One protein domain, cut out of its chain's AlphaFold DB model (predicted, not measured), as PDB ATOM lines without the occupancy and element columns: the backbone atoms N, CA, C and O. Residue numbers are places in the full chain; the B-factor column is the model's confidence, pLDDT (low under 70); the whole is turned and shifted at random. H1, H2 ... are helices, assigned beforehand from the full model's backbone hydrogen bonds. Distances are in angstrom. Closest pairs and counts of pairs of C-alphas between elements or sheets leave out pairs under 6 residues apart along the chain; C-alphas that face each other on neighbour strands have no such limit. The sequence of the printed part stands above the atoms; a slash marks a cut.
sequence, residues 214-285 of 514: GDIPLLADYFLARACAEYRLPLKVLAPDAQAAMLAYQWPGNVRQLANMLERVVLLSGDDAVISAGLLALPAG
ATOM      1  N   GLY A 214      26.602 -34.368  20.645       82.81
ATOM      2  CA  GLY A 214      26.108 -34.794  19.329       82.81
ATOM      3  C   GLY A 214      26.942 -34.350  18.119       82.81
ATOM      4  O   GLY A 214      26.807 -34.938  17.053       82.81
ATOM      5  N   ASP A 215      27.853 -33.387  18.273       90.19
ATOM      6  CA  ASP A 215      28.791 -33.008  17.209       90.19
ATOM      7  C   ASP A 215      29.967 -33.988  17.088       90.19
ATOM      8  O   ASP A 215      30.622 -34.014  16.049       90.19
ATOM      9  N   ILE A 216      30.264 -34.785  18.126       90.50
ATOM     10  CA  ILE A 216      31.413 -35.704  18.123       90.50
ATOM     11  C   ILE A 216      31.278 -36.749  17.004       90.50
ATOM     12  O   ILE A 216      32.226 -36.863  16.228       90.50
ATOM     13  N   PRO A 217      30.143 -37.466  16.845       90.31
ATOM     14  CA  PRO A 217      29.969 -38.403  15.735       90.31
ATOM     15  C   PRO A 217      30.032 -37.719  14.363       90.31
ATOM     16  O   PRO A 217      30.719 -38.207  13.475       90.31
ATOM     17  N   LEU A 218      29.408 -36.544  14.210       90.19
ATOM     18  CA  LEU A 218      29.414 -35.792  12.947       90.19
ATOM     19  C   LEU A 218      30.829 -35.378  12.522       90.19
ATOM     20  O   LEU A 218      31.218 -35.532  11.365       90.19
ATOM     21  N   LEU A 219      31.613 -34.856  13.470       90.25
ATOM     22  CA  LEU A 219      33.017 -34.523  13.246       90.25
ATOM     23  C   LEU A 219      33.838 -35.780  12.961       90.25
ATOM     24  O   LEU A 219      34.743 -35.741  12.129       90.25
ATOM     25  N   ALA A 220      33.526 -36.886  13.635       90.62
ATOM     26  CA  ALA A 220      34.243 -38.131  13.454       90.62
ATOM     27  C   ALA A 220      34.060 -38.706  12.050       90.62
ATOM     28  O   ALA A 220      35.050 -39.013  11.390       90.62
ATOM     29  N   ASP A 221      32.822 -38.767  11.566       89.88
ATOM     30  CA  ASP A 221      32.516 -39.225  10.213       89.88
ATOM     31  C   ASP A 221      33.180 -38.326   9.161       89.88
ATOM     32  O   ASP A 221      33.762 -38.820   8.193       89.88
ATOM     33  N   TYR A 222      33.178 -37.007   9.383       90.19
ATOM     34  CA  TYR A 222      33.857 -36.054   8.504       90.19
ATOM     35  C   TYR A 222      35.371 -36.302   8.418       90.19
ATOM     36  O   TYR A 222      35.914 -36.420   7.317       90.19
ATOM     37  N   PHE A 223      36.069 -36.393   9.557       87.50
ATOM     38  CA  PHE A 223      37.520 -36.609   9.557       87.50
ATOM     39  C   PHE A 223      37.898 -38.002   9.056       87.50
ATOM     40  O   PHE A 223      38.919 -38.138   8.384       87.50
ATOM     41  N   LEU A 224      37.073 -39.014   9.326       88.25
ATOM     42  CA  LEU A 224      37.274 -40.368   8.826       88.25
ATOM     43  C   LEU A 224      37.176 -40.414   7.298       88.25
ATOM     44  O   LEU A 224      38.092 -40.903   6.637       88.25
ATOM     45  N   ALA A 225      36.109 -39.846   6.730       87.56
ATOM     46  CA  ALA A 225      35.923 -39.776   5.284       87.56
ATOM     47  C   ALA A 225      37.039 -38.971   4.606       87.56
ATOM     48  O   ALA A 225      37.572 -39.393   3.578       87.56
ATOM     49  N   ARG A 226      37.434 -37.839   5.207       84.50
ATOM     50  CA  ARG A 226      38.537 -37.012   4.714       84.50
ATOM     51  C   ARG A 226      39.862 -37.775   4.709       84.50
ATOM     52  O   ARG A 226      40.538 -37.772   3.687       84.50
ATOM     53  N   ALA A 227      40.217 -38.438   5.809       77.75
ATOM     54  CA  ALA A 227      41.455 -39.207   5.902       77.75
ATOM     55  C   ALA A 227      41.467 -40.374   4.899       77.75
ATOM     56  O   ALA A 227      42.449 -40.558   4.185       77.75
ATOM     57  N   CYS A 228      40.364 -41.118   4.763       82.88
ATOM     58  CA  CYS A 228      40.248 -42.157   3.734       82.88
ATOM     59  C   CYS A 228      40.473 -41.592   2.322       82.88
ATOM     60  O   CYS A 228      41.236 -42.168   1.551       82.88
ATOM     61  N   ALA A 229      39.863 -40.450   1.989       82.69
ATOM     62  CA  ALA A 229      40.032 -39.817   0.682       82.69
ATOM     63  C   ALA A 229      41.474 -39.341   0.433       82.69
ATOM     64  O   ALA A 229      42.017 -39.564  -0.649       82.69
ATOM     65  N   GLU A 230      42.107 -38.725   1.434       78.88
ATOM     66  CA  GLU A 230      43.477 -38.206   1.361       78.88
ATOM     67  C   GLU A 230      44.502 -39.323   1.121       78.88
ATOM     68  O   GLU A 230      45.361 -39.206   0.245       78.88
ATOM     69  N   TYR A 231      44.343 -40.455   1.811       79.06
ATOM     70  CA  TYR A 231      45.206 -41.629   1.658       79.06
ATOM     71  C   TYR A 231      44.731 -42.618   0.580       79.06
ATOM     72  O   TYR A 231      45.341 -43.671   0.409       79.06
ATOM     73  N   ARG A 232      43.671 -42.284  -0.173       84.19
ATOM     74  CA  ARG A 232      43.059 -43.132  -1.218       84.19
ATOM     75  C   ARG A 232      42.680 -44.535  -0.726       84.19
ATOM     76  O   ARG A 232      42.806 -45.519  -1.451       84.19
ATOM     77  N   LEU A 233      42.210 -44.614   0.512       80.50
ATOM     78  CA  LEU A 233      41.729 -45.832   1.149       80.50
ATOM     79  C   LEU A 233      40.202 -45.943   1.014       80.50
ATOM     80  O   LEU A 233      39.515 -44.922   0.906       80.50
ATOM     81  N   PRO A 234      39.640 -47.166   1.038       81.94
ATOM     82  CA  PRO A 234      38.194 -47.348   1.067       81.94
ATOM     83  C   PRO A 234      37.583 -46.670   2.300       81.94
ATOM     84  O   PRO A 234      38.219 -46.564   3.354       81.94
ATOM     85  N   LEU A 235      36.335 -46.211   2.164       84.62
ATOM     86  CA  LEU A 235      35.617 -45.581   3.266       84.62
ATOM     87  C   LEU A 235      35.438 -46.586   4.406       84.62
ATOM     88  O   LEU A 235      34.893 -47.673   4.209       84.62
ATOM     89  N   LYS A 236      35.890 -46.196   5.594       85.50
ATOM     90  CA  LYS A 236      35.735 -46.974   6.822       85.50
ATOM     91  C   LYS A 236      34.536 -46.462   7.611       85.50
ATOM     92  O   LYS A 236      34.135 -45.311   7.458       85.50
ATOM     93  N   VAL A 237      33.980 -47.311   8.467       89.44
ATOM     94  CA  VAL A 237      32.818 -46.993   9.307       89.44
ATOM     95  C   VAL A 237      33.170 -47.205  10.776       89.44
ATOM     96  O   VAL A 237      33.844 -48.171  11.132       89.44
ATOM     97  N   LEU A 238      32.712 -46.303  11.645       88.75
ATOM     98  CA  LEU A 238      32.856 -46.446  13.094       88.75
ATOM     99  C   LEU A 238      31.833 -47.454  13.620       88.75
ATOM    100  O   LEU A 238      30.634 -47.306  13.388       88.75
ATOM    101  N   ALA A 239      32.295 -48.455  14.362       88.62
ATOM    102  CA  ALA A 239      31.408 -49.365  15.066       88.62
ATOM    103  C   ALA A 239      30.712 -48.663  16.256       88.62
ATOM    104  O   ALA A 239      31.226 -47.671  16.786       88.62
ATOM    105  N   PRO A 240      29.546 -49.161  16.713       88.06
ATOM    106  CA  PRO A 240      28.803 -48.541  17.814       88.06
ATOM    107  C   PRO A 240      29.596 -48.435  19.127       88.06
ATOM    108  O   PRO A 240      29.444 -47.465  19.869       88.06
ATOM    109  N   ASP A 241      30.468 -49.406  19.409       85.25
ATOM    110  CA  ASP A 241      31.364 -49.395  20.570       85.25
ATOM    111  C   ASP A 241      32.411 -48.271  20.473       85.25
ATOM    112  O   ASP A 241      32.686 -47.593  21.465       85.25
ATOM    113  N   ALA A 242      32.948 -48.022  19.276       86.38
ATOM    114  CA  ALA A 242      33.862 -46.920  18.999       86.38
ATOM    115  C   ALA A 242      33.174 -45.565  19.220       86.38
ATOM    116  O   ALA A 242      33.711 -44.708  19.921       86.38
ATOM    117  N   GLN A 243      31.954 -45.391  18.704       88.56
ATOM    118  CA  GLN A 243      31.176 -44.164  18.912       88.56
ATOM    119  C   GLN A 243      30.878 -43.916  20.398       88.56
ATOM    120  O   GLN A 243      31.057 -42.799  20.888       88.56
ATOM    121  N   ALA A 244      30.488 -44.957  21.140       86.94
ATOM    122  CA  ALA A 244      30.246 -44.858  22.578       86.94
ATOM    123  C   ALA A 244      31.515 -44.455  23.352       86.94
ATOM    124  O   ALA A 244      31.463 -43.568  24.207       86.94
ATOM    125  N   ALA A 245      32.667 -45.047  23.018       85.38
ATOM    126  CA  ALA A 245      33.951 -44.688  23.621       85.38
ATOM    127  C   ALA A 245      34.339 -43.225  23.336       85.38
ATOM    128  O   ALA A 245      34.841 -42.530  24.218       85.38
ATOM    129  N   MET A 246      34.057 -42.731  22.127       88.00
ATOM    130  CA  MET A 246      34.317 -41.344  21.740       88.00
ATOM    131  C   MET A 246      33.421 -40.344  22.476       88.00
ATOM    132  O   MET A 246      33.898 -39.280  22.864       88.00
ATOM    133  N   LEU A 247      32.149 -40.679  22.703       88.69
ATOM    134  CA  LEU A 247      31.224 -39.843  23.476       88.69
ATOM    135  C   LEU A 247      31.592 -39.782  24.966       88.69
ATOM    136  O   LEU A 247      31.377 -38.757  25.608       88.69
ATOM    137  N   ALA A 248      32.159 -40.859  25.515       86.19
ATOM    138  CA  ALA A 248      32.576 -40.924  26.915       86.19
ATOM    139  C   ALA A 248      33.911 -40.206  27.199       86.19
ATOM    140  O   ALA A 248      34.219 -39.893  28.353       86.19
ATOM    141  N   TYR A 249      34.727 -39.956  26.172       85.50
ATOM    142  CA  TYR A 249      36.050 -39.358  26.331       85.50
ATOM    143  C   TYR A 249      35.992 -37.827  26.476       85.50
ATOM    144  O   TYR A 249      35.170 -37.147  25.868       85.50
ATOM    145  N   GLN A 250      36.895 -37.259  27.284       83.69
ATOM    146  CA  GLN A 250      36.885 -35.827  27.635       83.69
ATOM    147  C   GLN A 250      37.478 -34.905  26.561       83.69
ATOM    148  O   GLN A 250      37.253 -33.697  26.604       83.69
ATOM    149  N   TRP A 251      38.248 -35.463  25.623       88.62
ATOM    150  CA  TRP A 251      38.900 -34.730  24.532       88.62
ATOM    151  C   TRP A 251      39.716 -33.502  24.989       88.62
ATOM    152  O   TRP A 251      39.399 -32.382  24.584       88.62
ATOM    153  N   PRO A 252      40.786 -33.668  25.797       82.88
ATOM    154  CA  PRO A 252      41.623 -32.546  26.244       82.88
ATOM    155  C   PRO A 252      42.237 -31.730  25.092       82.88
ATOM    156  O   PRO A 252      42.468 -30.537  25.247       82.88
ATOM    157  N   GLY A 253      42.477 -32.345  23.925       79.62
ATOM    158  CA  GLY A 253      42.940 -31.638  22.723       79.62
ATOM    159  C   GLY A 253      41.825 -31.291  21.729       79.62
ATOM    160  O   GLY A 253      42.116 -30.958  20.578       79.62
ATOM    161  N   ASN A 254      40.561 -31.386  22.155       91.50
ATOM    162  CA  ASN A 254      39.366 -31.030  21.393       91.50
ATOM    163  C   ASN A 254      39.354 -31.635  19.970       91.50
ATOM    164  O   ASN A 254      39.684 -32.806  19.772       91.50
ATOM    165  N   VAL A 255      38.962 -30.845  18.968       89.56
ATOM    166  CA  VAL A 255      38.803 -31.269  17.569       89.56
ATOM    167  C   VAL A 255      40.146 -31.676  16.958       89.56
ATOM    168  O   VAL A 255      40.200 -32.637  16.198       89.56
ATOM    169  N   ARG A 256      41.247 -31.009  17.335       85.12
ATOM    170  CA  ARG A 256      42.601 -31.364  16.869       85.12
ATOM    171  C   ARG A 256      42.989 -32.783  17.297       85.12
ATOM    172  O   ARG A 256      43.517 -33.542  16.493       85.12
ATOM    173  N   GLN A 257      42.702 -33.160  18.543       86.62
ATOM    174  CA  GLN A 257      42.956 -34.520  19.024       86.62
ATOM    175  C   GLN A 257      42.075 -35.553  18.320       86.62
ATOM    176  O   GLN A 257      42.572 -36.618  17.963       86.62
ATOM    177  N   LEU A 258      40.793 -35.238  18.115       88.69
ATOM    178  CA  LEU A 258      39.862 -36.099  17.389       88.69
ATOM    179  C   LEU A 258      40.347 -36.378  15.959       88.69
ATOM    180  O   LEU A 258      40.430 -37.539  15.564       88.69
ATOM    181  N   ALA A 259      40.717 -35.330  15.218       83.12
ATOM    182  CA  ALA A 259      41.220 -35.442  13.851       83.12
ATOM    183  C   ALA A 259      42.487 -36.309  13.781       83.12
ATOM    184  O   ALA A 259      42.508 -37.301  13.056       83.12
ATOM    185  N   ASN A 260      43.492 -36.007  14.612       82.38
ATOM    186  CA  ASN A 260      44.748 -36.762  14.647       82.38
ATOM    187  C   ASN A 260      44.532 -38.232  15.042       82.38
ATOM    188  O   ASN A 260      45.207 -39.126  14.534       82.38
ATOM    189  N   MET A 261      43.603 -38.502  15.968       88.00
ATOM    190  CA  MET A 261      43.264 -39.869  16.357       88.00
ATOM    191  C   MET A 261      42.646 -40.629  15.180       88.00
ATOM    192  O   MET A 261      43.078 -41.745  14.909       88.00
ATOM    193  N   LEU A 262      41.663 -40.049  14.487       85.69
ATOM    194  CA  LEU A 262      40.979 -40.710  13.371       85.69
ATOM    195  C   LEU A 262      41.902 -40.937  12.180       85.69
ATOM    196  O   LEU A 262      41.892 -42.022  11.610       85.69
ATOM    197  N   GLU A 263      42.753 -39.967  11.862       82.31
ATOM    198  CA  GLU A 263      43.785 -40.122  10.841       82.31
ATOM    199  C   GLU A 263      44.716 -41.299  11.168       82.31
ATOM    200  O   GLU A 263      44.902 -42.209  10.359       82.31
ATOM    201  N   ARG A 264      45.231 -41.343  12.403       79.19
ATOM    202  CA  ARG A 264      46.065 -42.450  12.886       79.19
ATOM    203  C   ARG A 264      45.337 -43.790  12.797       79.19
ATOM    204  O   ARG A 264      45.937 -44.788  12.413       79.19
ATOM    205  N   VAL A 265      44.059 -43.831  13.159       80.44
ATOM    206  CA  VAL A 265      43.248 -45.052  13.097       80.44
ATOM    207  C   VAL A 265      43.078 -45.526  11.655       80.44
ATOM    208  O   VAL A 265      43.220 -46.719  11.398       80.44
ATOM    209  N   VAL A 266      42.838 -44.621  10.703       78.69
ATOM    210  CA  VAL A 266      42.755 -44.955   9.271       78.69
ATOM    211  C   VAL A 266      44.062 -45.570   8.777       78.69
ATOM    212  O   VAL A 266      44.028 -46.620   8.141       78.69
ATOM    213  N   LEU A 267      45.206 -44.983   9.140       76.69
ATOM    214  CA  LEU A 267      46.529 -45.472   8.738       76.69
ATOM    215  C   LEU A 267      46.897 -46.830   9.359       76.69
ATOM    216  O   LEU A 267      47.580 -47.632   8.727       76.69
ATOM    217  N   LEU A 268      46.461 -47.100  10.594       75.25
ATOM    218  CA  LEU A 268      46.832 -48.314  11.336       75.25
ATOM    219  C   LEU A 268      45.839 -49.474  11.194       75.25
ATOM    220  O   LEU A 268      46.165 -50.601  11.562       75.25
ATOM    221  N   SER A 269      44.633 -49.217  10.688       71.06
ATOM    222  CA  SER A 269      43.578 -50.231  10.550       71.06
ATOM    223  C   SER A 269      43.704 -51.087   9.283       71.06
ATOM    224  O   SER A 269      42.872 -51.959   9.068       71.06
ATOM    225  N   GLY A 270      44.717 -50.869   8.436       69.50
ATOM    226  CA  GLY A 270      44.942 -51.684   7.232       69.50
ATOM    227  C   GLY A 270      43.700 -51.752   6.336       69.50
ATOM    228  O   GLY A 270      43.085 -50.722   6.060       69.50
ATOM    229  N   ASP A 271      43.287 -52.959   5.947       72.38
ATOM    230  CA  ASP A 271      42.095 -53.201   5.117       72.38
ATOM    231  C   ASP A 271      40.780 -53.292   5.917       72.38
ATOM    232  O   ASP A 271      39.717 -53.525   5.339       72.38
ATOM    233  N   ASP A 272      40.806 -53.092   7.243       74.88
ATOM    234  CA  ASP A 272      39.598 -53.195   8.067       74.88
ATOM    235  C   ASP A 272      38.592 -52.102   7.681       74.88
ATOM    236  O   ASP A 272      38.859 -50.903   7.823       74.88
ATOM    237  N   ALA A 273      37.407 -52.508   7.222       79.12
ATOM    238  CA  ALA A 273      36.323 -51.589   6.871       79.12
ATOM    239  C   ALA A 273      35.612 -51.004   8.106       79.12
ATOM    240  O   ALA A 273      34.933 -49.983   8.004       79.12
ATOM    241  N   VAL A 274      35.757 -51.644   9.272       84.50
ATOM    242  CA  VAL A 274      35.053 -51.281  10.507       84.50
ATOM    243  C   VAL A 274      36.051 -50.982  11.620       84.50
ATOM    244  O   VAL A 274      36.885 -51.814  11.971       84.50
ATOM    245  N   ILE A 275      35.930 -49.797  12.212       84.56
ATOM    246  CA  ILE A 275      36.766 -49.332  13.314       84.56
ATOM    247  C   ILE A 275      36.064 -49.600  14.646       84.56
ATOM    248  O   ILE A 275      35.047 -48.977  14.941       84.56
ATOM    249  N   SER A 276      36.626 -50.495  15.460       81.75
ATOM    250  CA  SER A 276      36.163 -50.790  16.826       81.75
ATOM    251  C   SER A 276      36.822 -49.895  17.880       81.75
ATOM    252  O   SER A 276      37.842 -49.247  17.621       81.75
ATOM    253  N   ALA A 277      36.284 -49.888  19.104       78.06
ATOM    254  CA  ALA A 277      36.829 -49.090  20.207       78.06
ATOM    255  C   ALA A 277      38.300 -49.426  20.521       78.06
ATOM    256  O   ALA A 277      39.086 -48.540  20.857       78.06
ATOM    257  N   GLY A 278      38.692 -50.694  20.358       70.50
ATOM    258  CA  GLY A 278      40.065 -51.154  20.585       70.50
ATOM    259  C   GLY A 278      41.091 -50.548  19.621       70.50
ATOM    260  O   GLY A 278      42.258 -50.419  19.980       70.50
ATOM    261  N   LEU A 279      40.663 -50.123  18.428       72.06
ATOM    262  CA  LEU A 279      41.531 -49.458  17.452       72.06
ATOM    263  C   LEU A 279      41.709 -47.964  17.741       72.06
ATOM    264  O   LEU A 279      42.730 -47.399  17.358       72.06
ATOM    265  N   LEU A 280      40.770 -47.329  18.453       72.69
ATOM    266  CA  LEU A 280      40.868 -45.911  18.817       72.69
ATOM    267  C   LEU A 280      42.039 -45.632  19.774       72.69
ATOM    268  O   LEU A 280      42.588 -44.525  19.778       72.69
ATOM    269  N   ALA A 281      42.425 -46.638  20.572       68.44
ATOM    270  CA  ALA A 281      43.480 -46.558  21.583       68.44
ATOM    271  C   ALA A 281      43.328 -45.323  22.499       68.44
ATOM    272  O   ALA A 281      44.301 -44.632  22.815       68.44
ATOM    273  N   LEU A 282      42.084 -45.010  22.891       70.62
ATOM    274  CA  LEU A 282      41.787 -43.953  23.856       70.62
ATOM    275  C   LEU A 282      42.251 -44.413  25.247       70.62
ATOM    276  O   LEU A 282      41.851 -45.494  25.686       70.62
ATOM    277  N   PRO A 283      43.093 -43.638  25.955       58.25
ATOM    278  CA  PRO A 283      43.595 -44.059  27.252       58.25
ATOM    279  C   PRO A 283      42.453 -44.137  28.270       58.25
ATOM    280  O   PRO A 283      41.676 -43.192  28.439       58.25
ATOM    281  N   ALA A 284      42.361 -45.268  28.967       44.34
ATOM    282  CA  ALA A 284      41.354 -45.487  29.992       44.34
ATOM    283  C   ALA A 284      41.720 -44.718  31.276       44.34
ATOM    284  O   ALA A 284      42.628 -45.097  32.013       44.34
ATOM    285  N   GLY A 285      40.990 -43.638  31.562       45.41
ATOM    286  CA  GLY A 285      40.909 -43.043  32.900       45.41
ATOM    287  C   GLY A 285      41.505 -41.631  33.079       45.41
ATOM    288  O   GLY A 285      42.297 -41.147  32.267       45.41
TER     289      GLY A 285
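AT A GLANCE: This is residues 214 to 285 of the 514 residues of the protein "Response regulator" of Actinobacteria bacterium (UniProt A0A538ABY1). Two long helices, H1 and H3, pack on each other at a slant, while the short helices H2 and H4 close a ring of contacts with them: H2 packs on residues 216 to 217 of H1, and H4 bridges H2 and residues 261 to 265 of H3. Two unnamed stretches come together in a short parallel pairing, residues 237 to 238 with residues 274 to 275, in the links just before H2 and H4. The printed part has 72 residues with four named helices, in the order H1, H2, H3, H4, and no named strand; its class is all helix. It is compact, with a radius of gyration of the C-alphas of 11.1 A, and elongated in outline, spanning 32 by 20 by 18 A.

HOW THE PARTS SIT: Start with H1, residues 215 to 230, and look along it to Ala 227. There H3, residues 254 to 268, touches it: the closest C-alphas, those of Ala 227 and Glu 263, are 5.5 A apart. The two helices stand at a steep tilt of 43 degrees and run the same way. Go back to residues 216 to 217, with which alone H1 touches H2, residues 240 to 248; their closest C-alphas, those of Pro 217 and Gln 243, are 6.7 A apart. These two stand at a steep tilt of 59 degrees and run opposite ways. From H2 look to H4, residues 277 to 280, which touches it: the closest C-alphas, those of Ala 242 and Ala 277, are 3.9 A apart. H4 also touches H3, whose residues 261 to 265 alone take part; the closest C-alphas, those of Val 265 and Leu 280, are 6.3 A apart. H1 and H4 are apart, and so are H2 and H3. In the backbones of H1, H2 and H3 every O i to N i+4 pair is within hydrogen-bond range; H4 is too short for such a pair, and its one O i to N i+3 pair is within range.

IN THESE COORDINATES: Find C-alpha 215 at (28.791, -33.008, 17.209); from there H1 runs 22.2 A to C-alpha 230 at (43.477, -38.206, 1.361). H2 follows, from Pro 240 to Ala 248, 12.5 A from first to last C-alpha. H3 runs from Asn 254 to Leu 268, 21.3 A. H4, four residues, ends with C-alpha 280 at (40.868, -45.911, 18.817).

THE WHOLE: The two C-alphas farthest apart are those of Arg 232 and Gly 285, 34.2 A. The printed part has no cut. The link from H2 to H3 is tight, with 5 residues; those from H1 to H2, 9 residues, and from H3 to H4, 8 residues, are short, and no link is long. The mean pLDDT of the printed part is 81.8; look for the low values, under 70, at residue 270, residue 281 and residues 283 to 285 of this model.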